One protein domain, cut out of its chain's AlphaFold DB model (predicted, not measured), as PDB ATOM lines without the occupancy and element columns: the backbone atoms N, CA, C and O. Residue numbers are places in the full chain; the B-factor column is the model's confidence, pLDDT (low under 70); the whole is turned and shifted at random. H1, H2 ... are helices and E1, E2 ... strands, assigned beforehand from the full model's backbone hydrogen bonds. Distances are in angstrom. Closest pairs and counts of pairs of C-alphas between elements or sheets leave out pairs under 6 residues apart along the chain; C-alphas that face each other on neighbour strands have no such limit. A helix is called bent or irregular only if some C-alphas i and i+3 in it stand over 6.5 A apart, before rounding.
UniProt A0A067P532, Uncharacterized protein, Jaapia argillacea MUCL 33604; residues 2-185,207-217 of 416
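AT A GLANCE: This is residues 2 to 185 and 207 to 217 of the 416 residues of an uncharacterized protein of Jaapia argillacea MUCL 33604 (UniProt A0A067P532). A long helix, H4, runs through the middle of a helical body: H3 packs at its first end, H1 crosses it farther along, and H5, H7 and H9 gather round its last part. H2 lies at one far end of the domain, beyond H1, while the bent helix H8 packs on H5 and H7 at the other, and a small hairpin, E1 and E2, lies near H9. The printed part has 195 residues, with nine named helices and two named strands in the order H1 to H8, E1, E2, H9; the sheet, E1 - E2, is antiparallel and the class is mostly helix. It is compact, with a radius of gyration of the C-alphas of 18.1 A and spans of 54 by 36 by 35 A.

IN THESE COORDINATES: H1, residues 2 to 12, starts at C-alpha 2 (565.950, 275.846, 494.663) and is 15.5 A long. H2 is residues 14 to 19 and H3 residues 28 to 35. H4, residues 45 to 64, spans 28.4 A and ends at C-alpha 64 (554.869, 262.865, 496.805). H5 is residues 68 to 75, H6 79 to 84, and H7 87 to 98, 16.4 A. H8, residues 105 to 124, was assigned as one helix by its hydrogen bonds but is bent, with C-alphas 112 and 115 6.8 A apart; its arms are H8a, 105 to 112, and H8b, 115 to 124, 14.2 A. E1 is 128 to 130, E2 146 to 148, and H9 152 to 159, ending at C-alpha 159 (561.036, 265.463, 491.577).

HOW THE PARTS SIT: H4 is the hub and touches five helices; the closest C-alphas are Lys 4 and Val 52 for H1, 5.0 A, about perpendicular at 83 degrees, and Tyr 32 and Phe 45 for H3, 6.9 A. With residues 57 to 64 alone H4 touches H7, the same way at a shallow tilt of 22 degrees, closest at Gly 64 and Gly 94, 4.1 A. It also touches H9, closest at Gly 63 and Phe 159, 4.9 A, and H5, at Ser 62 and Ile 69, 6.2 A. H5 touches H8b, closest at Tyr 68 and Leu 118, 6.6 A, and H7 touches H8a, at Ala 96 and Gly 107, 6.4 A. H2 and H1 are close but not clearly touching, as are H6 and H4. The hairpin E1 and E2 has N 129 and O 147 within hydrogen-bond range, 2.8 A. Every O i to N i+4 pair is within hydrogen-bond range in the helices and arms except H2, with 1 of 2.

THE WHOLE: The farthest C-alphas, those of Gly 21 and Thr 216, are 57.6 A apart. Residues 186 to 206 are not printed, and C-alphas 185 and 207 are 23.2 A apart across the cut. The link E1 to E2 is long, and residues 160 to 185 hold no named element. Mean pLDDT of the printed part is 82.1; residues 17 to 18, 37 to 40, 179 to 185 and 207 to 217 are under 70.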
ATOM      1  N   ARG A   2     564.877 275.335 495.547       82.75
ATOM      2  CA  ARG A   2     565.950 275.846 494.663       82.75
ATOM      3  C   ARG A   2     567.375 275.622 495.180       82.75
ATOM      4  O   ARG A   2     568.176 275.001 494.497       82.75
ATOM      5  N   LEU A   3     567.666 276.026 496.421       83.44
ATOM      6  CA  LEU A   3     568.989 275.803 497.021       83.44
ATOM      7  C   LEU A   3     569.373 274.315 497.091       83.44
ATOM      8  O   LEU A   3     570.502 273.964 496.777       83.44
ATOM      9  N   LYS A   4     568.440 273.424 497.461       88.62
ATOM     10  CA  LYS A   4     568.689 271.971 497.478       88.62
ATOM     11  C   LYS A   4     568.986 271.443 496.074       88.62
ATOM     12  O   LYS A   4     569.903 270.640 495.947       88.62
ATOM     13  N   ALA A   5     568.243 271.882 495.058       82.81
ATOM     14  CA  ALA A   5     568.490 271.488 493.670       82.81
ATOM     15  C   ALA A   5     569.903 271.901 493.223       82.81
ATOM     16  O   ALA A   5     570.641 271.071 492.704       82.81
ATOM     17  N   SER A   6     570.322 273.134 493.536       85.19
ATOM     18  CA  SER A   6     571.668 273.616 493.195       85.19
ATOM     19  C   SER A   6     572.761 272.852 493.937       85.19
ATOM     20  O   SER A   6     573.725 272.421 493.319       85.19
ATOM     21  N   VAL A   7     572.599 272.640 495.248       84.69
ATOM     22  CA  VAL A   7     573.566 271.871 496.049       84.69
ATOM     23  C   VAL A   7     573.685 270.440 495.534       84.69
ATOM     24  O   VAL A   7     574.789 269.925 495.448       84.69
ATOM     25  N   GLN A   8     572.572 269.797 495.179       88.38
ATOM     26  CA  GLN A   8     572.608 268.447 494.625       88.38
ATOM     27  C   GLN A   8     573.332 268.408 493.281       88.38
ATOM     28  O   GLN A   8     574.239 267.601 493.129       88.38
ATOM     29  N   ARG A   9     572.990 269.314 492.359       85.75
ATOM     30  CA  ARG A   9     573.658 269.400 491.060       85.75
ATOM     31  C   ARG A   9     575.169 269.570 491.210       85.75
ATOM     32  O   ARG A   9     575.910 268.879 490.534       85.75
ATOM     33  N   ILE A  10     575.627 270.434 492.119       85.38
ATOM     34  CA  ILE A  10     577.064 270.632 492.379       85.38
ATOM     35  C   ILE A  10     577.723 269.358 492.930       85.38
ATOM     36  O   ILE A  10     578.857 269.055 492.584       85.38
ATOM     37  N   LEU A  11     577.027 268.607 493.788       86.25
ATOM     38  CA  LEU A  11     577.545 267.346 494.333       86.25
ATOM     39  C   LEU A  11     577.608 266.219 493.290       86.25
ATOM     40  O   LEU A  11     578.392 265.289 493.456       86.25
ATOM     41  N   GLU A  12     576.773 266.278 492.253       84.62
ATOM     42  CA  GLU A  12     576.728 265.300 491.156       84.62
ATOM     43  C   GLU A  12     577.653 265.693 489.985       84.62
ATOM     44  O   GLU A  12     578.173 264.823 489.289       84.62
ATOM     45  N   ASP A  13     577.915 266.991 489.798       82.31
ATOM     46  CA  ASP A  13     578.745 267.549 488.726       82.31
ATOM     47  C   ASP A  13     580.231 267.639 489.121       82.31
ATOM     48  O   ASP A  13     580.753 268.683 489.522       82.31
ATOM     49  N   VAL A  14     580.937 266.515 488.968       72.25
ATOM     50  CA  VAL A  14     582.386 266.409 489.225       72.25
ATOM     51  C   VAL A  14     583.202 267.358 488.330       72.25
ATOM     52  O   VAL A  14     584.236 267.870 488.764       72.25
ATOM     53  N   SER A  15     582.733 267.622 487.105       71.62
ATOM     54  CA  SER A  15     583.383 268.508 486.131       71.62
ATOM     55  C   SER A  15     583.254 269.992 486.482       71.62
ATOM     56  O   SER A  15     584.217 270.744 486.327       71.62
ATOM     57  N   GLY A  16     582.105 270.422 487.007       71.69
ATOM     58  CA  GLY A  16     581.828 271.822 487.331       71.69
ATOM     59  C   GLY A  16     582.795 272.399 488.369       71.69
ATOM     60  O   GLY A  16     583.353 273.477 488.163       71.69
ATOM     61  N   CYS A  17     583.088 271.661 489.446       67.94
ATOM     62  CA  CYS A  17     584.072 272.097 490.448       67.94
ATOM     63  C   CYS A  17     585.489 272.222 489.862       67.94
ATOM     64  O   CYS A  17     586.197 273.180 490.174       67.94
ATOM     65  N   GLN A  18     585.875 271.301 488.972       68.31
ATOM     66  CA  GLN A  18     587.196 271.299 488.340       68.31
ATOM     67  C   GLN A  18     587.394 272.504 487.415       68.31
ATOM     68  O   GLN A  18     588.473 273.093 487.411       68.31
ATOM     69  N   THR A  19     586.353 272.925 486.685       73.62
ATOM     70  CA  THR A  19     586.428 274.120 485.820       73.62
ATOM     71  C   THR A  19     586.656 275.423 486.591       73.62
ATOM     72  O   THR A  19     587.219 276.362 486.036       73.62
ATOM     73  N   MET A  20     586.291 275.469 487.877       71.00
ATOM     74  CA  MET A  20     586.546 276.608 488.770       71.00
ATOM     75  C   MET A  20     587.832 276.453 489.598       71.00
ATOM     76  O   MET A  20     588.079 277.243 490.502       71.00
ATOM     77  N   GLY A  21     588.659 275.438 489.316       75.44
ATOM     78  CA  GLY A  21     589.918 275.202 490.030       75.44
ATOM     79  C   GLY A  21     589.760 274.600 491.431       75.44
ATOM     80  O   GLY A  21     590.733 274.538 492.181       75.44
ATOM     81  N   HIS A  22     588.562 274.130 491.794       77.31
ATOM     82  CA  HIS A  22     588.291 273.506 493.087       77.31
ATOM     83  C   HIS A  22     588.266 271.975 492.985       77.31
ATOM     84  O   HIS A  22     587.909 271.390 491.960       77.31
ATOM     85  N   ALA A  23     588.607 271.299 494.086       80.06
ATOM     86  CA  ALA A  23     588.387 269.860 494.195       80.06
ATOM     87  C   ALA A  23     586.875 269.540 494.117       80.06
ATOM     88  O   ALA A  23     586.065 270.339 494.598       80.06
ATOM     89  N   PRO A  24     586.472 268.381 493.556       84.88
ATOM     90  CA  PRO A  24     585.070 267.973 493.511       84.88
ATOM     91  C   PRO A  24     584.415 267.995 494.896       84.88
ATOM     92  O   PRO A  24     584.919 267.365 495.831       84.88
ATOM     93  N   CYS A  25     583.286 268.695 495.022       88.00
ATOM     94  CA  CYS A  25     582.534 268.752 496.271       88.00
ATOM     95  C   CYS A  25     581.923 267.381 496.583       88.00
ATOM     96  O   CYS A  25     581.188 266.824 495.773       88.00
ATOM     97  N   ARG A  26     582.180 266.838 497.778       87.19
ATOM     98  CA  ARG A  26     581.611 265.555 498.237       87.19
ATOM     99  C   ARG A  26     580.583 265.742 499.344       87.19
ATOM    100  O   ARG A  26     579.743 264.874 499.589       87.19
ATOM    101  N   THR A  27     580.647 266.874 500.033       88.88
ATOM    102  CA  THR A  27     579.801 267.188 501.175       88.88
ATOM    103  C   THR A  27     579.100 268.531 501.008       88.88
ATOM    104  O   THR A  27     579.522 269.411 500.264       88.88
ATOM    105  N   CYS A  28     578.013 268.713 501.759       87.38
ATOM    106  CA  CYS A  28     577.315 269.997 501.845       87.38
ATOM    107  C   CYS A  28     578.235 271.117 502.379       87.38
ATOM    108  O   CYS A  28     578.034 272.282 502.050       87.38
ATOM    109  N   LEU A  29     579.237 270.762 503.196       90.25
ATOM    110  CA  LEU A  29     580.239 271.696 503.708       90.25
ATOM    111  C   LEU A  29     581.199 272.142 502.601       90.25
ATOM    112  O   LEU A  29     581.490 273.328 502.521       90.25
ATOM    113  N   ASP A  30     581.607 271.234 501.714       89.56
ATOM    114  CA  ASP A  30     582.445 271.577 500.557       89.56
ATOM    115  C   ASP A  30     581.708 272.560 499.644       89.56
ATOM    116  O   ASP A  30     582.264 273.586 499.260       89.56
ATOM    117  N   VAL A  31     580.417 272.306 499.381       87.69
ATOM    118  CA  VAL A  31     579.586 273.224 498.585       87.69
ATOM    119  C   VAL A  31     579.468 274.587 499.264       87.69
ATOM    120  O   VAL A  31     579.581 275.622 498.614       87.69
ATOM    121  N   TYR A  32     579.261 274.606 500.582       89.38
ATOM    122  CA  TYR A  32     579.213 275.851 501.340       89.38
ATOM    123  C   TYR A  32     580.545 276.610 501.297       89.38
ATOM    124  O   TYR A  32     580.541 277.828 501.143       89.38
ATOM    125  N   ASN A  33     581.680 275.930 501.429       87.56
ATOM    126  CA  ASN A  33     582.986 276.578 501.401       87.56
ATOM    127  C   ASN A  33     583.307 277.116 500.006       87.56
ATOM    128  O   ASN A  33     583.595 278.294 499.874       87.56
ATOM    129  N   ASN A  34     583.123 276.309 498.965       84.69
ATOM    130  CA  ASN A  34     583.601 276.652 497.625       84.69
ATOM    131  C   ASN A  34     582.624 277.525 496.814       84.69
ATOM    132  O   ASN A  34     583.035 278.152 495.847       84.69
ATOM    133  N   HIS A  35     581.327 277.561 497.157       81.31
ATOM    134  CA  HIS A  35     580.301 278.212 496.320       81.31
ATOM    135  C   HIS A  35     579.490 279.303 497.036       81.31
ATOM    136  O   HIS A  35     578.481 279.765 496.500       81.31
ATOM    137  N   THR A  36     579.881 279.713 498.250       78.12
ATOM    138  CA  THR A  36     579.200 280.807 498.981       78.12
ATOM    139  C   THR A  36     580.124 281.954 499.405       78.12
ATOM    140  O   THR A  36     579.675 282.860 500.107       78.12
ATOM    141  N   GLU A  37     581.396 281.935 498.993       63.50
ATOM    142  CA  GLU A  37     582.421 282.895 499.438       63.50
ATOM    143  C   GLU A  37     582.251 284.319 498.887       63.50
ATOM    144  O   GLU A  37     582.521 285.269 499.617       63.50
ATOM    145  N   ASP A  38     581.685 284.492 497.690       61.50
ATOM    146  CA  ASP A  38     581.619 285.797 497.002       61.50
ATOM    147  C   ASP A  38     580.389 286.666 497.323       61.50
ATOM    148  O   ASP A  38     580.131 287.675 496.666       61.50
ATOM    149  N   THR A  39     579.591 286.313 498.334       60.59
ATOM    150  CA  THR A  39     578.415 287.120 498.700       60.59
ATOM    151  C   THR A  39     578.663 287.940 499.958       60.59
ATOM    152  O   THR A  39     578.939 287.382 501.019       60.59
ATOM    153  N   SER A  40     578.464 289.259 499.863       60.06
ATOM    154  CA  SER A  40     578.529 290.220 500.980       60.06
ATOM    155  C   SER A  40     577.588 289.891 502.153       60.06
ATOM    156  O   SER A  40     577.741 290.442 503.240       60.06
ATOM    157  N   GLU A  41     576.651 288.955 501.963       74.75
ATOM    158  CA  GLU A  41     575.729 288.430 502.974       74.75
ATOM    159  C   GLU A  41     575.809 286.896 503.124       74.75
ATOM    160  O   GLU A  41     574.787 286.204 503.122       74.75
ATOM    161  N   ARG A  42     577.016 286.327 503.243       83.19
ATOM    162  CA  ARG A  42     577.191 284.878 503.445       83.19
ATOM    163  C   ARG A  42     576.472 284.409 504.729       83.19
ATOM    164  O   ARG A  42     576.841 284.841 505.825       83.19
ATOM    165  N   PRO A  43     575.461 283.518 504.652       87.31
ATOM    166  CA  PRO A  43     574.822 282.972 505.847       87.31
ATOM    167  C   PRO A  43     575.797 282.051 506.579       87.31
ATOM    168  O   PRO A  43     576.672 281.467 505.956       87.31
ATOM    169  N   SER A  44     575.608 281.829 507.881       90.56
ATOM    170  CA  SER A  44     576.384 280.796 508.573       90.56
ATOM    171  C   SER A  44     576.097 279.405 507.994       90.56
ATOM    172  O   SER A  44     574.987 279.127 507.522       90.56
ATOM    173  N   PHE A  45     577.063 278.488 508.109       91.12
ATOM    174  CA  PHE A  45     576.886 277.102 507.666       91.12
ATOM    175  C   PHE A  45     575.641 276.444 508.279       91.12
ATOM    176  O   PHE A  45     574.932 275.698 507.609       91.12
ATOM    177  N   ASN A  46     575.310 276.772 509.532       90.88
ATOM    178  CA  ASN A  46     574.109 276.265 510.198       90.88
ATOM    179  C   ASN A  46     572.817 276.719 509.502       90.88
ATOM    180  O   ASN A  46     571.895 275.919 509.327       90.88
ATOM    181  N   VAL A  47     572.747 277.984 509.081       89.81
ATOM    182  CA  VAL A  47     571.598 278.526 508.339       89.81
ATOM    183  C   VAL A  47     571.514 277.887 506.954       89.81
ATOM    184  O   VAL A  47     570.450 277.396 506.575       89.81
ATOM    185  N   PHE A  48     572.639 277.801 506.243       91.12
ATOM    186  CA  PHE A  48     572.728 277.138 504.942       91.12
ATOM    187  C   PHE A  48     572.283 275.668 505.012       91.12
ATOM    188  O   PHE A  48     571.380 275.240 504.290       91.12
ATOM    189  N   SER A  49     572.848 274.905 505.947       90.69
ATOM    190  CA  SER A  49     572.519 273.499 506.183       90.69
ATOM    191  C   SER A  49     571.043 273.319 506.549       90.69
ATOM    192  O   SER A  49     570.369 272.430 506.016       90.69
ATOM    193  N   LYS A  50     570.483 274.214 507.380       90.31
ATOM    194  CA  LYS A  50     569.043 274.236 507.680       90.31
ATOM    195  C   LYS A  50     568.213 274.433 506.411       90.31
ATOM    196  O   LYS A  50     567.245 273.700 506.222       90.31
ATOM    197  N   TRP A  51     568.576 275.369 505.537       91.75
ATOM    198  CA  TRP A  51     567.848 275.614 504.290       91.75
ATOM    199  C   TRP A  51     567.920 274.443 503.315       91.75
ATOM    200  O   TRP A  51     566.896 274.089 502.731       91.75
ATOM    201  N   VAL A  52     569.082 273.800 503.174       91.38
ATOM    202  CA  VAL A  52     569.223 272.577 502.369       91.38
ATOM    203  C   VAL A  52     568.337 271.471 502.943       91.38
ATOM    204  O   VAL A  52     567.562 270.861 502.206       91.38
ATOM    205  N   ARG A  53     568.364 271.266 504.266       91.69
ATOM    206  CA  ARG A  53     567.533 270.270 504.961       91.69
ATOM    207  C   ARG A  53     566.036 270.521 504.772       91.69
ATOM    208  O   ARG A  53     565.318 269.589 504.420       91.69
ATOM    209  N   CYS A  54     565.558 271.747 504.986       92.75
ATOM    210  CA  CYS A  54     564.154 272.096 504.751       92.75
ATOM    211  C   CYS A  54     563.807 271.971 503.260       92.75
ATOM    212  O   CYS A  54     562.761 271.433 502.911       92.75
ATOM    213  N   GLY A  55     564.713 272.382 502.369       93.38
ATOM    214  CA  GLY A  55     564.572 272.233 500.923       93.38
ATOM    215  C   GLY A  55     564.345 270.788 500.486       93.38
ATOM    216  O   GLY A  55     563.474 270.563 499.652       93.38
ATOM    217  N   THR A  56     565.059 269.828 501.083       93.50
ATOM    218  CA  THR A  56     564.854 268.388 500.858       93.50
ATOM    219  C   THR A  56     563.453 267.938 501.262       93.50
ATOM    220  O   THR A  56     562.820 267.200 500.515       93.50
ATOM    221  N   LYS A  57     562.950 268.395 502.415       95.25
ATOM    222  CA  LYS A  57     561.601 268.047 502.885       95.25
ATOM    223  C   LYS A  57     560.519 268.564 501.941       95.25
ATOM    224  O   LYS A  57     559.643 267.806 501.543       95.25
ATOM    225  N   TYR A  58     560.615 269.834 501.549       95.19
ATOM    226  CA  TYR A  58     559.662 270.439 500.618       95.19
ATOM    227  C   TYR A  58     559.721 269.798 499.228       95.19
ATOM    228  O   TYR A  58     558.679 269.615 498.610       95.19
ATOM    229  N   ALA A  59     560.911 269.419 498.751       94.12
ATOM    230  CA  ALA A  59     561.037 268.688 497.492       94.12
ATOM    231  C   ALA A  59     560.372 267.307 497.587       94.12
ATOM    232  O   ALA A  59     559.593 266.953 496.716       94.12
ATOM    233  N   CYS A  60     560.621 266.562 498.669       95.19
ATOM    234  CA  CYS A  60     560.022 265.243 498.877       95.19
ATOM    235  C   CYS A  60     558.491 265.292 498.939       95.19
ATOM    236  O   CYS A  60     557.834 264.487 498.291       95.19
ATOM    237  N   ILE A  61     557.908 266.224 499.701       95.12
ATOM    238  CA  ILE A  61     556.445 266.298 499.824       95.12
ATOM    239  C   ILE A  61     555.781 266.766 498.521       95.12
ATOM    240  O   ILE A  61     554.696 266.299 498.181       95.12
ATOM    241  N   SER A  62     556.457 267.644 497.769       93.69
ATOM    242  CA  SER A  62     555.982 268.099 496.457       93.69
ATOM    243  C   SER A  62     556.051 266.987 495.414       93.69
ATOM    244  O   SER A  62     555.127 266.859 494.620       93.69
ATOM    245  N   GLY A  63     557.107 266.168 495.446       92.81
ATOM    246  CA  GLY A  63     557.217 264.968 494.617       92.81
ATOM    247  C   GLY A  63     556.223 263.879 495.011       92.81
ATOM    248  O   GLY A  63     555.725 263.169 494.149       92.81
ATOM    249  N   GLY A  64     555.883 263.783 496.299       91.62
ATOM    250  CA  GLY A  64     554.869 262.865 496.805       91.62
ATOM    251  C   GLY A  64     553.470 263.157 496.263       91.62
ATOM    252  O   GLY A  64     552.833 262.276 495.709       91.62
ATOM    253  N   GLY A  65     552.989 264.391 496.413       86.06
ATOM    254  CA  GLY A  65     551.664 264.786 495.926       86.06
ATOM    255  C   GLY A  65     551.744 265.691 494.705       86.06
ATOM    256  O   GLY A  65     551.597 265.259 493.569       86.06
ATOM    257  N   SER A  66     551.951 266.980 494.958       90.06
ATOM    258  CA  SER A  66     552.168 268.003 493.935       90.06
ATOM    259  C   SER A  66     552.744 269.266 494.569       90.06
ATOM    260  O   SER A  66     552.739 269.433 495.793       90.06
ATOM    261  N   LEU A  67     553.145 270.231 493.740       90.56
ATOM    262  CA  LEU A  67     553.490 271.579 494.202       90.56
ATOM    263  C   LEU A  67     552.350 272.273 494.972       90.56
ATOM    264  O   LEU A  67     552.622 273.142 495.801       90.56
ATOM    265  N   TYR A  68     551.091 271.872 494.769       90.69
ATOM    266  CA  TYR A  68     549.945 272.415 495.506       90.69
ATOM    267  C   TYR A  68     549.912 271.982 496.978       90.69
ATOM    268  O   TYR A  68     549.327 272.686 497.800       90.69
ATOM    269  N   ILE A  69     550.607 270.906 497.369       91.56
ATOM    270  CA  ILE A  69     550.775 270.574 498.795       91.56
ATOM    271  C   ILE A  69     551.475 271.717 499.545       91.56
ATOM    272  O   ILE A  69     551.168 271.985 500.707       91.56
ATOM    273  N   LEU A  70     552.371 272.457 498.884       91.00
ATOM    274  CA  LEU A  70     553.014 273.619 499.498       91.00
ATOM    275  C   LEU A  70     552.014 274.742 499.784       91.00
ATOM    276  O   LEU A  70     552.142 275.410 500.809       91.00
ATOM    277  N   PHE A  71     550.999 274.916 498.934       86.75
ATOM    278  CA  PHE A  71     549.916 275.868 499.181       86.75
ATOM    279  C   PHE A  71     549.114 275.464 500.406       86.75
ATOM    280  O   PHE A  71     548.879 276.308 501.259       86.75
ATOM    281  N   ILE A  72     548.785 274.178 500.556       86.56
ATOM    282  CA  ILE A  72     548.129 273.668 501.768       86.56
ATOM    283  C   ILE A  72     548.977 274.008 503.005       86.56
ATOM    284  O   ILE A  72     548.480 274.642 503.934       86.56
ATOM    285  N   ILE A  73     550.277 273.692 502.996       87.25
ATOM    286  CA  ILE A  73     551.174 273.998 504.125       87.25
ATOM    287  C   ILE A  73     551.178 275.500 504.456       87.25
ATOM    288  O   ILE A  73     551.174 275.873 505.631       87.25
ATOM    289  N   ILE A  74     551.185 276.369 503.442       82.81
ATOM    290  CA  ILE A  74     551.197 277.827 503.619       82.81
ATOM    291  C   ILE A  74     549.841 278.339 504.124       82.81
ATOM    292  O   ILE A  74     549.802 279.067 505.116       82.81
ATOM    293  N   CYS A  75     548.737 277.955 503.482       77.00
ATOM    294  CA  CYS A  75     547.380 278.398 503.808       77.00
ATOM    295  C   CYS A  75     546.967 277.991 505.225       77.00
ATOM    296  O   CYS A  75     546.346 278.785 505.931       77.00
ATOM    297  N   PHE A  76     547.370 276.800 505.674       75.94
ATOM    298  CA  PHE A  76     547.122 276.333 507.039       75.94
ATOM    299  C   PHE A  76     548.203 276.762 508.043       75.94
ATOM    300  O   PHE A  76     548.162 276.354 509.201       75.94
ATOM    301  N   ASN A  77     549.166 277.598 507.632       77.12
ATOM    302  CA  ASN A  77     550.258 278.082 508.481       77.12
ATOM    303  C   ASN A  77     551.035 276.940 509.177       77.12
ATOM    304  O   ASN A  77     551.467 277.059 510.323       77.12
ATOM    305  N   MET A  78     551.221 275.822 508.469       81.81
ATOM    306  CA  MET A  78     551.844 274.595 508.981       81.81
ATOM    307  C   MET A  78     553.364 274.556 508.780       81.81
ATOM    308  O   MET A  78     553.998 273.531 509.024       81.81
ATOM    309  N   LYS A  79     553.974 275.651 508.310       86.69
ATOM    310  CA  LYS A  79     555.405 275.719 507.973       86.69
ATOM    311  C   LYS A  79     556.294 275.207 509.110       86.69
ATOM    312  O   LYS A  79     557.174 274.384 508.882       86.69
ATOM    313  N   PHE A  80     556.082 275.705 510.326       79.44
ATOM    314  CA  PHE A  80     556.931 275.365 511.468       79.44
ATOM    315  C   PHE A  80     556.762 273.905 511.891       79.44
ATOM    316  O   PHE A  80     557.755 273.231 512.148       79.44
ATOM    317  N   GLN A  81     555.520 273.420 511.903       82.19
ATOM    318  CA  GLN A  81     555.165 272.041 512.221       82.19
ATOM    319  C   GLN A  81     555.760 271.079 511.189       82.19
ATOM    320  O   GLN A  81     556.358 270.071 511.541       82.19
ATOM    321  N   PHE A  82     555.679 271.413 509.903       87.69
ATOM    322  CA  PHE A  82     556.273 270.601 508.847       87.69
ATOM    323  C   PHE A  82     557.811 270.600 508.919       87.69
ATOM    324  O   PHE A  82     558.471 269.561 508.797       87.69
ATOM    325  N   GLU A  83     558.421 271.762 509.168       89.50
ATOM    326  CA  GLU A  83     559.873 271.871 509.311       89.50
ATOM    327  C   GLU A  83     560.418 271.179 510.569       89.50
ATOM    328  O   GLU A  83     561.600 270.815 510.561       89.50
ATOM    329  N   SER A  84     559.599 270.937 511.598       85.69
ATOM    330  CA  SER A  84     559.999 270.200 512.805       85.69
ATOM    331  C   SER A  84     559.939 268.676 512.656       85.69
ATOM    332  O   SER A  84     560.654 267.994 513.387       85.69
ATOM    333  N   LEU A  85     559.185 268.136 511.685       86.12
ATOM    334  CA  LEU A  85     559.088 266.685 511.450       86.12
ATOM    335  C   LEU A  85     560.465 266.030 511.247       86.12
ATOM    336  O   LEU A  85     561.393 266.653 510.726       86.12
ATOM    337  N   SER A  86     560.628 264.756 511.596       88.75
ATOM    338  CA  SER A  86     561.845 264.040 511.200       88.75
ATOM    339  C   SER A  86     561.883 263.862 509.675       88.75
ATOM    340  O   SER A  86     560.882 264.018 508.974       88.75
ATOM    341  N   ARG A  87     563.066 263.581 509.126       88.00
ATOM    342  CA  ARG A  87     563.205 263.337 507.685       88.00
ATOM    343  C   ARG A  87     562.438 262.082 507.262       88.00
ATOM    344  O   ARG A  87     561.759 262.126 506.245       88.00
ATOM    345  N   ASP A  88     562.507 261.031 508.069       88.06
ATOM    346  CA  ASP A  88     561.881 259.739 507.776       88.06
ATOM    347  C   ASP A  88     560.355 259.848 507.748       88.06
ATOM    348  O   ASP A  88     559.722 259.314 506.843       88.06
ATOM    349  N   VAL A  89     559.769 260.642 508.652       89.50
ATOM    350  CA  VAL A  89     558.326 260.930 508.637       89.50
ATOM    351  C   VAL A  89     557.925 261.660 507.353       89.50
ATOM    352  O   VAL A  89     556.933 261.305 506.728       89.50
ATOM    353  N   VAL A  90     558.708 262.653 506.910       93.94
ATOM    354  CA  VAL A  90     558.424 263.372 505.653       93.94
ATOM    355  C   VAL A  90     558.540 262.448 504.441       93.94
ATOM    356  O   VAL A  90     557.768 262.581 503.499       93.94
ATOM    357  N   TYR A  91     559.486 261.515 504.464       93.69
ATOM    358  CA  TYR A  91     559.693 260.524 503.410       93.69
ATOM    359  C   TYR A  91     558.535 259.530 503.329       93.69
ATOM    360  O   TYR A  91     557.966 259.327 502.256       93.69
ATOM    361  N   GLN A  92     558.112 258.982 504.467       91.44
ATOM    362  CA  GLN A  92     556.931 258.124 504.543       91.44
ATOM    363  C   GLN A  92     555.672 258.866 504.091       91.44
ATOM    364  O   GLN A  92     554.920 258.335 503.279       91.44
ATOM    365  N   LEU A  93     555.482 260.113 504.533       93.12
ATOM    366  CA  LEU A  93     554.362 260.946 504.101       93.12
ATOM    367  C   LEU A  93     554.412 261.240 502.594       93.12
ATOM    368  O   LEU A  93     553.383 261.193 501.930       93.12
ATOM    369  N   GLY A  94     555.602 261.501 502.044       95.00
ATOM    370  CA  GLY A  94     555.812 261.659 500.606       95.00
ATOM    371  C   GLY A  94     555.359 260.424 499.828       95.00
ATOM    372  O   GLY A  94     554.578 260.555 498.893       95.00
ATOM    373  N   ASN A  95     555.763 259.226 500.260       95.06
ATOM    374  CA  ASN A  95     555.338 257.973 499.626       95.06
ATOM    375  C   ASN A  95     553.856 257.651 499.835       95.06
ATOM    376  O   ASN A  95     553.232 257.128 498.917       95.06
ATOM    377  N   ALA A  96     553.289 257.977 500.996       94.94
ATOM    378  CA  ALA A  96     551.862 257.811 501.248       94.94
ATOM    379  C   ALA A  96     551.024 258.730 500.349       94.94
ATOM    380  O   ALA A  96     549.996 258.304 499.840       94.94
ATOM    381  N   LEU A  97     551.469 259.972 500.111       95.19
ATOM    382  CA  LEU A  97     550.831 260.859 499.134       95.19
ATOM    383  C   LEU A  97     550.946 260.289 497.720       95.19
ATOM    384  O   LEU A  97     549.972 260.289 496.980       95.19
ATOM    385  N   ARG A  98     552.119 259.775 497.362       93.56
ATOM    386  CA  ARG A  98     552.432 259.272 496.021       93.56
ATOM    387  C   ARG A  98     551.602 258.060 495.616       93.56
ATOM    388  O   ARG A  98     551.084 257.977 494.499       93.56
ATOM    389  N   ASP A  99     551.477 257.136 496.553       95.31
ATOM    390  CA  ASP A  99     550.841 255.838 496.395       95.31
ATOM    391  C   ASP A  99     550.047 255.514 497.670       95.31
ATOM    392  O   ASP A  99     550.526 254.759 498.524       95.31
ATOM    393  N   PRO A 100     548.880 256.165 497.856       95.62
ATOM    394  CA  PRO A 100     548.062 255.962 499.037       95.62
ATOM    395  C   PRO A 100     547.460 254.560 499.029       95.62
ATOM    396  O   PRO A 100     546.837 254.132 498.056       95.62
ATOM    397  N   ASP A 101     547.616 253.864 500.152       93.69
ATOM    398  CA  ASP A 101     547.028 252.548 500.372       93.69
ATOM    399  C   ASP A 101     545.564 252.684 500.841       93.69
ATOM    400  O   ASP A 101     545.337 253.157 501.959       93.69
ATOM    401  N   PRO A 102     544.562 252.268 500.043       93.00
ATOM    402  CA  PRO A 102     543.154 252.357 500.428       93.00
ATOM    403  C   PRO A 102     542.788 251.463 501.625       93.00
ATOM    404  O   PRO A 102     541.757 251.697 502.256       93.00
ATOM    405  N   ALA A 103     543.599 250.455 501.966       90.50
ATOM    406  CA  ALA A 103     543.390 249.658 503.173       90.50
ATOM    407  C   ALA A 103     543.830 250.418 504.437       90.50
ATOM    408  O   ALA A 103     543.237 250.263 505.509       90.50
ATOM    409  N   HIS A 104     544.828 251.296 504.316       87.69
ATOM    410  CA  HIS A 104     545.373 252.059 505.432       87.69
ATOM    411  C   HIS A 104     544.583 253.366 505.669       87.69
ATOM    412  O   HIS A 104     544.317 254.103 504.717       87.69
ATOM    413  N   PRO A 105     544.240 253.744 506.920       83.00
ATOM    414  CA  PRO A 105     543.500 254.983 507.206       83.00
ATOM    415  C   PRO A 105     544.152 256.254 506.640       83.00
ATOM    416  O   PRO A 105     543.468 257.095 506.063       83.00
ATOM    417  N   THR A 106     545.483 256.366 506.710       86.38
ATOM    418  CA  THR A 106     546.231 257.465 506.067       86.38
ATOM    419  C   THR A 106     546.003 257.526 504.559       86.38
ATOM    420  O   THR A 106     545.814 258.615 504.022       86.38
ATOM    421  N   GLY A 107     546.008 256.383 503.866       91.38
ATOM    422  CA  GLY A 107     545.772 256.356 502.426       91.38
ATOM    423  C   GLY A 107     544.328 256.717 502.085       91.38
ATOM    424  O   GLY A 107     544.119 257.536 501.196       91.38
ATOM    425  N   ARG A 108     543.346 256.242 502.865       88.69
ATOM    426  CA  ARG A 108     541.942 256.685 502.750       88.69
ATOM    427  C   ARG A 108     541.792 258.192 502.929       88.69
ATOM    428  O   ARG A 108     541.198 258.841 502.082       88.69
ATOM    429  N   LEU A 109     542.413 258.784 503.950       87.00
ATOM    430  CA  LEU A 109     542.390 260.240 504.146       87.00
ATOM    431  C   LEU A 109     542.985 260.988 502.944       87.00
ATOM    432  O   LEU A 109     542.467 262.027 502.526       87.00
ATOM    433  N   ILE A 110     544.061 260.465 502.359       91.75
ATOM    434  CA  ILE A 110     544.668 261.054 501.164       91.75
ATOM    435  C   ILE A 110     543.712 260.968 499.967       91.75
ATOM    436  O   ILE A 110     543.498 261.982 499.300       91.75
ATOM    437  N   ILE A 111     543.115 259.799 499.730       90.94
ATOM    438  CA  ILE A 111     542.196 259.526 498.615       90.94
ATOM    439  C   ILE A 111     540.899 260.330 498.744       90.94
ATOM    440  O   ILE A 111     540.480 260.973 497.785       90.94
ATOM    441  N   ASP A 112     540.294 260.345 499.927       85.88
ATOM    442  CA  ASP A 112     538.950 260.884 500.142       85.88
ATOM    443  C   ASP A 112     538.951 262.390 500.429       85.88
ATOM    444  O   ASP A 112     537.936 263.064 500.243       85.88
ATOM    445  N   CYS A 113     540.077 262.945 500.893       85.69
ATOM    446  CA  CYS A 113     540.156 264.340 501.327       85.69
ATOM    447  C   CYS A 113     541.238 265.135 500.591       85.69
ATOM    448  O   CYS A 113     540.933 266.153 499.959       85.69
ATOM    449  N   ILE A 114     542.500 264.696 500.640       90.00
ATOM    450  CA  ILE A 114     543.621 265.502 500.125       90.00
ATOM    451  C   ILE A 114     543.577 265.598 498.599       90.00
ATOM    452  O   ILE A 114     543.630 266.708 498.069       90.00
ATOM    453  N   ILE A 115     543.440 264.475 497.890       90.81
ATOM    454  CA  ILE A 115     543.390 264.451 496.422       90.81
ATOM    455  C   ILE A 115     542.214 265.300 495.895       90.81
ATOM    456  O   ILE A 115     542.459 266.197 495.081       90.81
ATOM    457  N   PRO A 116     540.961 265.134 496.371       87.81
ATOM    458  CA  PRO A 116     539.844 265.986 495.966       87.81
ATOM    459  C   PRO A 116     540.080 267.472 496.249       87.81
ATOM    460  O   PRO A 116     539.815 268.308 495.384       87.81
ATOM    461  N   THR A 117     540.638 267.807 497.416       86.69
ATOM    462  CA  THR A 117     540.957 269.198 497.781       86.69
ATOM    463  C   THR A 117     541.975 269.805 496.820       86.69
ATOM    464  O   THR A 117     541.786 270.919 496.330       86.69
ATOM    465  N   LEU A 118     543.038 269.065 496.500       89.19
ATOM    466  CA  LEU A 118     544.040 269.501 495.534       89.19
ATOM    467  C   LEU A 118     543.447 269.671 494.138       89.19
ATOM    468  O   LEU A 118     543.778 270.637 493.461       89.19
ATOM    469  N   ASN A 119     542.531 268.799 493.721       86.56
ATOM    470  CA  ASN A 119     541.863 268.917 492.426       86.56
ATOM    471  C   ASN A 119     541.009 270.175 492.318       86.56
ATOM    472  O   ASN A 119     540.994 270.811 491.263       86.56
ATOM    473  N   ILE A 120     540.311 270.540 493.395       84.25
ATOM    474  CA  ILE A 120     539.575 271.804 493.467       84.25
ATOM    475  C   ILE A 120     540.565 272.967 493.371       84.25
ATOM    476  O   ILE A 120     540.408 273.816 492.501       84.25
ATOM    477  N   LEU A 121     541.636 272.965 494.173       85.19
ATOM    478  CA  LEU A 121     542.653 274.023 494.138       85.19
ATOM    479  C   LEU A 121     543.300 274.182 492.758       85.19
ATOM    480  O   LEU A 121     543.462 275.305 492.290       85.19
ATOM    481  N   ILE A 122     543.631 273.076 492.092       86.81
ATOM    482  CA  ILE A 122     544.197 273.070 490.741       86.81
ATOM    483  C   ILE A 122     543.222 273.695 489.737       86.81
ATOM    484  O   ILE A 122     543.630 274.520 488.922       86.81
ATOM    485  N   LYS A 123     541.936 273.327 489.805       82.88
ATOM    486  CA  LYS A 123     540.889 273.869 488.928       82.88
ATOM    487  C   LYS A 123     540.646 275.355 489.163       82.88
ATOM    488  O   LYS A 123     540.401 276.091 488.213       82.88
ATOM    489  N   THR A 124     540.682 275.783 490.419       82.69
ATOM    490  CA  THR A 124     540.355 277.155 490.805       82.69
ATOM    491  C   THR A 124     541.532 278.106 490.609       82.69
ATOM    492  O   THR A 124     541.327 279.259 490.240       82.69
ATOM    493  N   ILE A 125     542.761 277.644 490.855       84.19
ATOM    494  CA  ILE A 125     543.969 278.476 490.847       84.19
ATOM    495  C   ILE A 125     545.089 277.750 490.082       84.19
ATOM    496  O   ILE A 125     546.069 277.302 490.688       84.19
ATOM    497  N   PRO A 126     544.979 277.594 488.750       83.94
ATOM    498  CA  PRO A 126     546.086 277.096 487.943       83.94
ATOM    499  C   PRO A 126     547.251 278.094 487.986       83.94
ATOM    500  O   PRO A 126     547.061 279.297 487.798       83.94
ATOM    501  N   PHE A 127     548.469 277.608 488.231       84.00
ATOM    502  CA  PHE A 127     549.669 278.438 488.150       84.00
ATOM    503  C   PHE A 127     550.834 277.699 487.494       84.00
ATOM    504  O   PHE A 127     550.917 276.467 487.504       84.00
ATOM    505  N   ASN A 128     551.761 278.488 486.957       86.00
ATOM    506  CA  ASN A 128     553.017 278.001 486.411       86.00
ATOM    507  C   ASN A 128     554.180 278.413 487.318       86.00
ATOM    508  O   ASN A 128     554.160 279.471 487.950       86.00
ATOM    509  N   VAL A 129     555.218 277.587 487.349       83.88
ATOM    510  CA  VAL A 129     556.487 277.846 488.031       83.88
ATOM    511  C   VAL A 129     557.594 277.983 487.004       83.88
ATOM    512  O   VAL A 129     557.571 277.336 485.966       83.88
ATOM    513  N   GLN A 130     558.588 278.823 487.262       84.31
ATOM    514  CA  GLN A 130     559.730 278.897 486.356       84.31
ATOM    515  C   GLN A 130     560.631 277.673 486.505       84.31
ATOM    516  O   GLN A 130     560.964 277.282 487.625       84.31
ATOM    517  N   ALA A 131     561.098 277.121 485.385       80.25
ATOM    518  CA  ALA A 131     562.031 275.995 485.356       80.25
ATOM    519  C   ALA A 131     563.327 276.285 486.132       80.25
ATOM    520  O   ALA A 131     563.874 275.411 486.801       80.25
ATOM    521  N   THR A 132     563.762 277.547 486.151       79.00
ATOM    522  CA  THR A 132     564.940 278.031 486.893       79.00
ATOM    523  C   THR A 132     564.848 277.838 488.413       79.00
ATOM    524  O   THR A 132     565.868 277.897 489.108       79.00
ATOM    525  N   LEU A 133     563.651 277.578 488.957       79.44
ATOM    526  CA  LEU A 133     563.470 277.202 490.362       79.44
ATOM    527  C   LEU A 133     564.078 275.834 490.688       79.44
ATOM    528  O   LEU A 133     564.395 275.583 491.854       79.44
ATOM    529  N   PHE A 134     564.278 274.979 489.687       82.38
ATOM    530  CA  PHE A 134     564.866 273.656 489.833       82.38
ATOM    531  C   PHE A 134     566.098 273.558 488.931       82.38
ATOM    532  O   PHE A 134     566.060 273.024 487.831       82.38
ATOM    533  N   SER A 135     567.230 274.053 489.426       81.00
ATOM    534  CA  SER A 135     568.524 274.026 488.723       81.00
ATOM    535  C   SER A 135     569.037 272.623 488.379       81.00
ATOM    536  O   SER A 135     569.995 272.507 487.619       81.00
ATOM    537  N   ILE A 136     568.414 271.583 488.937       81.31
ATOM    538  CA  ILE A 136     568.672 270.178 488.623       81.31
ATOM    539  C   ILE A 136     568.083 269.745 487.275       81.31
ATOM    540  O   ILE A 136     568.537 268.762 486.705       81.31
ATOM    541  N   ILE A 137     567.097 270.478 486.752       79.81
ATOM    542  CA  ILE A 137     566.502 270.189 485.452       79.81
ATOM    543  C   ILE A 137     567.549 270.430 484.344       79.81
ATOM    544  O   ILE A 137     568.093 271.540 484.265       79.81
ATOM    545  N   PRO A 138     567.815 269.446 483.463       77.38
ATOM    546  CA  PRO A 138     568.594 269.666 482.247       77.38
ATOM    547  C   PRO A 138     567.914 270.703 481.346       77.38
ATOM    548  O   PRO A 138     566.694 270.679 481.195       77.38
ATOM    549  N   GLN A 139     568.687 271.591 480.710       71.62
ATOM    550  CA  GLN A 139     568.132 272.642 479.834       71.62
ATOM    551  C   GLN A 139     567.296 272.084 478.671       71.62
ATOM    552  O   GLN A 139     566.419 272.773 478.169       71.62
ATOM    553  N   GLU A 140     567.538 270.833 478.287       74.94
ATOM    554  CA  GLU A 140     566.866 270.135 477.188       74.94
ATOM    555  C   GLU A 140     565.525 269.500 477.596       74.94
ATOM    556  O   GLU A 140     564.754 269.088 476.735       74.94
ATOM    557  N   MET A 141     565.223 269.407 478.898       74.44
ATOM    558  CA  MET A 141     564.052 268.666 479.389       74.44
ATOM    559  C   MET A 141     562.727 269.407 479.158       74.44
ATOM    560  O   MET A 141     561.678 268.768 479.102       74.44
ATOM    561  N   PHE A 142     562.757 270.738 479.022       73.31
ATOM    562  CA  PHE A 142     561.568 271.549 478.749       73.31
ATOM    563  C   PHE A 142     561.847 272.602 477.679       73.31
ATOM    564  O   PHE A 142     562.758 273.413 477.817       73.31
ATOM    565  N   GLU A 143     560.999 272.634 476.650       71.69
ATOM    566  CA  GLU A 143     561.055 273.636 475.577       71.69
ATOM    567  C   GLU A 143     560.717 275.049 476.076       71.69
ATOM    568  O   GLU A 143     561.156 276.045 475.502       71.69
ATOM    569  N   THR A 144     559.935 275.152 477.157       75.94
ATOM    570  CA  THR A 144     559.501 276.427 477.728       75.94
ATOM    571  C   THR A 144     560.073 276.644 479.134       75.94
ATOM    572  O   THR A 144     560.153 275.718 479.943       75.94
ATOM    573  N   PRO A 145     560.422 277.894 479.497       77.94
ATOM    574  CA  PRO A 145     560.928 278.216 480.831       77.94
ATOM    575  C   PRO A 145     559.834 278.192 481.911       77.94
ATOM    576  O   PRO A 145     560.127 278.446 483.081       77.94
ATOM    577  N   SER A 146     558.577 277.934 481.540       84.31
ATOM    578  CA  SER A 146     557.409 277.966 482.417       84.31
ATOM    579  C   SER A 146     556.777 276.582 482.495       84.31
ATOM    580  O   SER A 146     556.315 276.035 481.500       84.31
ATOM    581  N   ILE A 147     556.759 276.023 483.697       83.62
ATOM    582  CA  ILE A 147     556.312 274.672 483.995       83.62
ATOM    583  C   ILE A 147     554.927 274.740 484.642       83.62
ATOM    584  O   ILE A 147     554.779 275.399 485.675       83.62
ATOM    585  N   PRO A 148     553.913 274.049 484.106       86.31
ATOM    586  CA  PRO A 148     552.597 274.003 484.728       86.31
ATOM    587  C   PRO A 148     552.642 273.201 486.030       86.31
ATOM    588  O   PRO A 148     552.867 271.991 486.022       86.31
ATOM    589  N   ALA A 149     552.387 273.858 487.164       87.88
ATOM    590  CA  ALA A 149     552.461 273.220 488.481       87.88
ATOM    591  C   ALA A 149     551.345 272.191 488.725       87.88
ATOM    592  O   ALA A 149     551.433 271.380 489.645       87.88
ATOM    593  N   TYR A 150     550.294 272.235 487.905       85.56
ATOM    594  CA  TYR A 150     549.168 271.304 487.920       85.56
ATOM    595  C   TYR A 150     549.416 270.024 487.107       85.56
ATOM    596  O   TYR A 150     548.594 269.108 487.147       85.56
ATOM    597  N   CYS A 151     550.512 269.946 486.344       85.75
ATOM    598  CA  CYS A 151     550.834 268.765 485.549       85.75
ATOM    599  C   CYS A 151     551.643 267.767 486.383       85.75
ATOM    600  O   CYS A 151     552.856 267.920 486.543       85.75
ATOM    601  N   PHE A 152     550.973 266.728 486.887       85.44
ATOM    602  CA  PHE A 152     551.609 265.685 487.692       85.44
ATOM    603  C   PHE A 152     552.765 265.020 486.945       85.44
ATOM    604  O   PHE A 152     553.865 265.007 487.461       85.44
ATOM    605  N   SER A 153     552.604 264.607 485.685       84.94
ATOM    606  CA  SER A 153     553.694 263.961 484.929       84.94
ATOM    607  C   SER A 153     554.971 264.807 484.826       84.94
ATOM    608  O   SER A 153     556.079 264.272 484.863       84.94
ATOM    609  N   ILE A 154     554.831 266.133 484.729       83.25
ATOM    610  CA  ILE A 154     555.982 267.041 484.735       83.25
ATOM    611  C   ILE A 154     556.557 267.175 486.149       83.25
ATOM    612  O   ILE A 154     557.770 267.093 486.319       83.25
ATOM    613  N   SER A 155     555.700 267.351 487.157       85.69
ATOM    614  CA  SER A 155     556.102 267.365 488.569       85.69
ATOM    615  C   SER A 155     556.917 266.114 488.917       85.69
ATOM    616  O   SER A 155     558.021 266.225 489.437       85.69
ATOM    617  N   ASP A 156     556.414 264.944 488.542       87.88
ATOM    618  CA  ASP A 156     557.036 263.632 488.703       87.88
ATOM    619  C   ASP A 156     558.431 263.613 488.083       87.88
ATOM    620  O   ASP A 156     559.415 263.399 488.783       87.88
ATOM    621  N   SER A 157     558.523 263.984 486.803       87.44
ATOM    622  CA  SER A 157     559.792 264.034 486.072       87.44
ATOM    623  C   SER A 157     560.823 264.952 486.737       87.44
ATOM    624  O   SER A 157     562.013 264.674 486.685       87.44
ATOM    625  N   ILE A 158     560.395 266.049 487.372       88.06
ATOM    626  CA  ILE A 158     561.291 266.979 488.076       88.06
ATOM    627  C   ILE A 158     561.714 266.420 489.432       88.06
ATOM    628  O   ILE A 158     562.884 266.519 489.805       88.06
ATOM    629  N   PHE A 159     560.766 265.900 490.211       91.12
ATOM    630  CA  PHE A 159     561.036 265.463 491.577       91.12
ATOM    631  C   PHE A 159     561.733 264.105 491.641       91.12
ATOM    632  O   PHE A 159     562.494 263.884 492.581       91.12
ATOM    633  N   ASP A 160     561.594 263.272 490.612       89.31
ATOM    634  CA  ASP A 160     562.352 262.029 490.461       89.31
ATOM    635  C   ASP A 160     563.852 262.290 490.208       89.31
ATOM    636  O   ASP A 160     564.682 261.428 490.496       89.31
ATOM    637  N   LEU A 161     564.238 263.501 489.771       89.00
ATOM    638  CA  LEU A 161     565.650 263.909 489.689       89.00
ATOM    639  C   LEU A 161     566.267 264.184 491.068       89.00
ATOM    640  O   LEU A 161     567.491 264.204 491.214       89.00
ATOM    641  N   PHE A 162     565.465 264.444 492.106       89.25
ATOM    642  CA  PHE A 162     566.017 264.712 493.431       89.25
ATOM    643  C   PHE A 162     566.533 263.424 494.078       89.25
ATOM    644  O   PHE A 162     565.816 262.452 494.277       89.25
ATOM    645  N   SER A 163     567.783 263.467 494.528       87.12
ATOM    646  CA  SER A 163     568.423 262.403 495.285       87.12
ATOM    647  C   SER A 163     568.206 262.625 496.777       87.12
ATOM    648  O   SER A 163     568.543 263.683 497.347       87.12
ATOM    649  N   TYR A 164     567.660 261.591 497.419       86.56
ATOM    650  CA  TYR A 164     567.385 261.537 498.855       86.56
ATOM    651  C   TYR A 164     568.338 260.589 499.613       86.56
ATOM    652  O   TYR A 164     568.112 260.303 500.789       86.56
ATOM    653  N   LYS A 165     569.448 260.174 498.977       81.56
ATOM    654  CA  LYS A 165     570.483 259.225 499.452       81.56
ATOM    655  C   LYS A 165     569.981 257.814 499.785       81.56
ATOM    656  O   LYS A 165     570.426 256.868 499.157       81.56
ATOM    657  N   ASN A 166     569.078 257.685 500.755       83.25
ATOM    658  CA  ASN A 166     568.595 256.406 501.302       83.25
ATOM    659  C   ASN A 166     567.076 256.250 501.148       83.25
ATOM    660  O   ASN A 166     566.435 255.517 501.894       83.25
ATOM    661  N   PHE A 167     566.484 257.015 500.242       89.62
ATOM    662  CA  PHE A 167     565.052 257.046 500.020       89.62
ATOM    663  C   PHE A 167     564.790 257.288 498.541       89.62
ATOM    664  O   PHE A 167     565.523 258.034 497.890       89.62
ATOM    665  N   GLN A 168     563.736 256.669 498.032       90.50
ATOM    666  CA  GLN A 168     563.235 256.903 496.693       90.50
ATOM    667  C   GLN A 168     561.725 257.075 496.786       90.50
ATOM    668  O   GLN A 168     561.052 256.350 497.529       90.50
ATOM    669  N   LEU A 169     561.216 258.057 496.045       91.62
ATOM    670  CA  LEU A 169     559.782 258.212 495.888       91.62
ATOM    671  C   LEU A 169     559.232 256.995 495.142       91.62
ATOM    672  O   LEU A 169     559.828 256.518 494.175       91.62
ATOM    673  N   LYS A 170     558.095 256.483 495.604       92.56
ATOM    674  CA  LYS A 170     557.354 255.453 494.876       92.56
ATOM    675  C   LYS A 170     556.898 255.981 493.502       92.56
ATOM    676  O   LYS A 170     556.744 257.193 493.324       92.56
ATOM    677  N   PRO A 171     556.612 255.092 492.537       90.25
ATOM    678  CA  PRO A 171     555.876 255.478 491.339       90.25
ATOM    679  C   PRO A 171     554.533 256.121 491.705       90.25
ATOM    680  O   PRO A 171     553.885 255.705 492.666       90.25
ATOM    681  N   CYS A 172     554.117 257.134 490.944       89.38
ATOM    682  CA  CYS A 172     552.819 257.774 491.141       89.38
ATOM    683  C   CYS A 172     551.692 256.769 490.879       89.38
ATOM    684  O   CYS A 172     551.637 256.143 489.816       89.38
ATOM    685  N   SER A 173     550.800 256.607 491.851       88.69
ATOM    686  CA  SER A 173     549.651 255.710 491.730       88.69
ATOM    687  C   SER A 173     548.571 256.260 490.794       88.69
ATOM    688  O   SER A 173     548.506 257.453 490.495       88.69
ATOM    689  N   GLY A 174     547.657 255.383 490.371       87.12
ATOM    690  CA  GLY A 174     546.502 255.758 489.547       87.12
ATOM    691  C   GLY A 174     545.442 256.612 490.260       87.12
ATOM    692  O   GLY A 174     544.484 257.021 489.611       87.12
ATOM    693  N   TRP A 175     545.597 256.880 491.563       88.44
ATOM    694  CA  TRP A 175     544.669 257.707 492.344       88.44
ATOM    695  C   TRP A 175     544.759 259.194 491.998       88.44
ATOM    696  O   TRP A 175     543.779 259.929 492.139       88.44
ATOM    697  N   TRP A 176     545.921 259.647 491.528       86.12
ATOM    698  CA  TRP A 176     546.104 261.023 491.092       86.12
ATOM    699  C   TRP A 176     545.474 261.225 489.717       86.12
ATOM    700  O   TRP A 176     545.765 260.471 488.780       86.12
ATOM    701  N   PRO A 177     544.610 262.237 489.544       75.06
ATOM    702  CA  PRO A 177     543.963 262.434 488.267       75.06
ATOM    703  C   PRO A 177     544.989 262.823 487.216       75.06
ATOM    704  O   PRO A 177     545.773 263.763 487.371       75.06
ATOM    705  N   ARG A 178     544.894 262.146 486.077       73.94
ATOM    706  CA  ARG A 178     545.509 262.596 484.833       73.94
ATOM    707  C   ARG A 178     544.675 263.754 484.314       73.94
ATOM    708  O   ARG A 178     543.769 263.569 483.504       73.94
ATOM    709  N   LEU A 179     544.893 264.933 484.885       65.44
ATOM    710  CA  LEU A 179     544.158 266.116 484.472       65.44
ATOM    711  C   LEU A 179     544.483 266.400 482.997       65.44
ATOM    712  O   LEU A 179     545.665 266.448 482.644       65.44
ATOM    713  N   PRO A 180     543.469 266.564 482.128       55.88
ATOM    714  CA  PRO A 180     543.708 267.003 480.762       55.88
ATOM    715  C   PRO A 180     544.376 268.379 480.792       55.88
ATOM    716  O   PRO A 180     544.194 269.140 481.746       55.88
ATOM    717  N   HIS A 181     545.157 268.692 479.758       56.53
ATOM    718  CA  HIS A 181     545.735 270.021 479.583       56.53
ATOM    719  C   HIS A 181     544.615 271.061 479.671       56.53
ATOM    720  O   HIS A 181     543.796 271.177 478.758       56.53
ATOM    721  N   TYR A 182     544.536 271.779 480.795       56.91
ATOM    722  CA  TYR A 182     543.620 272.901 480.904       56.91
ATOM    723  C   TYR A 182     544.008 273.904 479.816       56.91
ATOM    724  O   TYR A 182     545.207 274.130 479.614       56.91
ATOM    725  N   PRO A 183     543.033 274.493 479.099       49.25
ATOM    726  CA  PRO A 183     543.339 275.593 478.202       49.25
ATOM    727  C   PRO A 183     544.114 276.623 479.018       49.25
ATOM    728  O   PRO A 183     543.711 276.937 480.138       49.25
ATOM    729  N   LEU A 184     545.260 277.054 478.485       52.84
ATOM    730  CA  LEU A 184     546.162 278.031 479.087       52.84
ATOM    731  C   LEU A 184     545.376 279.308 479.405       52.84
ATOM    732  O   LEU A 184     545.355 280.253 478.622       52.84
ATOM    733  N   ILE A 185     544.714 279.349 480.561       51.72
ATOM    734  CA  ILE A 185     544.311 280.606 481.168       51.72
ATOM    735  C   ILE A 185     545.638 281.337 481.380       51.72
ATOM    736  O   ILE A 185     546.555 280.714 481.934       51.72
ATOM    737  N   LEU A 207     553.442 288.376 502.117       38.19
ATOM    738  CA  LEU A 207     552.072 288.206 501.653       38.19
ATOM    739  C   LEU A 207     551.327 287.418 502.729       38.19
ATOM    740  O   LEU A 207     551.666 286.267 503.014       38.19
ATOM    741  N   GLN A 208     550.349 288.058 503.371       38.28
ATOM    742  CA  GLN A 208     549.519 287.375 504.348       38.28
ATOM    743  C   GLN A 208     548.718 286.275 503.626       38.28
ATOM    744  O   GLN A 208     547.953 286.593 502.712       38.28
ATOM    745  N   PRO A 209     548.845 284.993 504.023       40.06
ATOM    746  CA  PRO A 209     548.254 283.859 503.299       40.06
ATOM    747  C   PRO A 209     546.725 283.903 503.162       40.06
ATOM    748  O   PRO A 209     546.161 283.203 502.325       40.06
ATOM    749  N   ARG A 210     546.041 284.713 503.982       37.84
ATOM    750  CA  ARG A 210     544.575 284.745 504.073       37.84
ATOM    751  C   ARG A 210     543.872 285.295 502.831       37.84
ATOM    752  O   ARG A 210     542.688 285.038 502.679       37.84
ATOM    753  N   HIS A 211     544.576 285.988 501.938       39.06
ATOM    754  CA  HIS A 211     543.981 286.513 500.704       39.06
ATOM    755  C   HIS A 211     544.026 285.532 499.517       39.06
ATOM    756  O   HIS A 211     543.585 285.887 498.431       39.06
ATOM    757  N   LEU A 212     544.571 284.319 499.697       42.47
ATOM    758  CA  LEU A 212     544.778 283.355 498.603       42.47
ATOM    759  C   LEU A 212     543.646 282.328 498.436       42.47
ATOM    760  O   LEU A 212     543.622 281.618 497.434       42.47
ATOM    761  N   LEU A 213     542.717 282.231 499.389       44.75
ATOM    762  CA  LEU A 213     541.483 281.463 499.210       44.75
ATOM    763  C   LEU A 213     540.425 282.392 498.601       44.75
ATOM    764  O   LEU A 213     540.227 283.482 499.141       44.75
ATOM    765  N   PRO A 214     539.726 281.993 497.521       51.00
ATOM    766  CA  PRO A 214     538.540 282.713 497.077       51.00
ATOM    767  C   PRO A 214     537.581 282.801 498.267       51.00
ATOM    768  O   PRO A 214     537.225 281.764 498.836       51.00
ATOM    769  N   SER A 215     537.206 284.015 498.677       55.44
ATOM    770  CA  SER A 215     536.328 284.255 499.835       55.44
ATOM    771  C   SER A 215     535.055 283.405 499.774       55.44
ATOM    772  O   SER A 215     534.611 282.872 500.786       55.44
ATOM    773  N   THR A 216     534.570 283.162 498.558       54.66
ATOM    774  CA  THR A 216     533.376 282.378 498.246       54.66
ATOM    775  C   THR A 216     533.433 280.930 498.740       54.66
ATOM    776  O   THR A 216     532.460 280.457 499.313       54.66
ATOM    777  N   LEU A 217     534.559 280.220 498.600       49.78
ATOM    778  CA  LEU A 217     534.643 278.802 498.992       49.78
ATOM    779  C   LEU A 217     534.686 278.629 500.517       49.78
ATOM    780  O   LEU A 217     534.100 277.697 501.072       49.78
TER     781      LEU A 217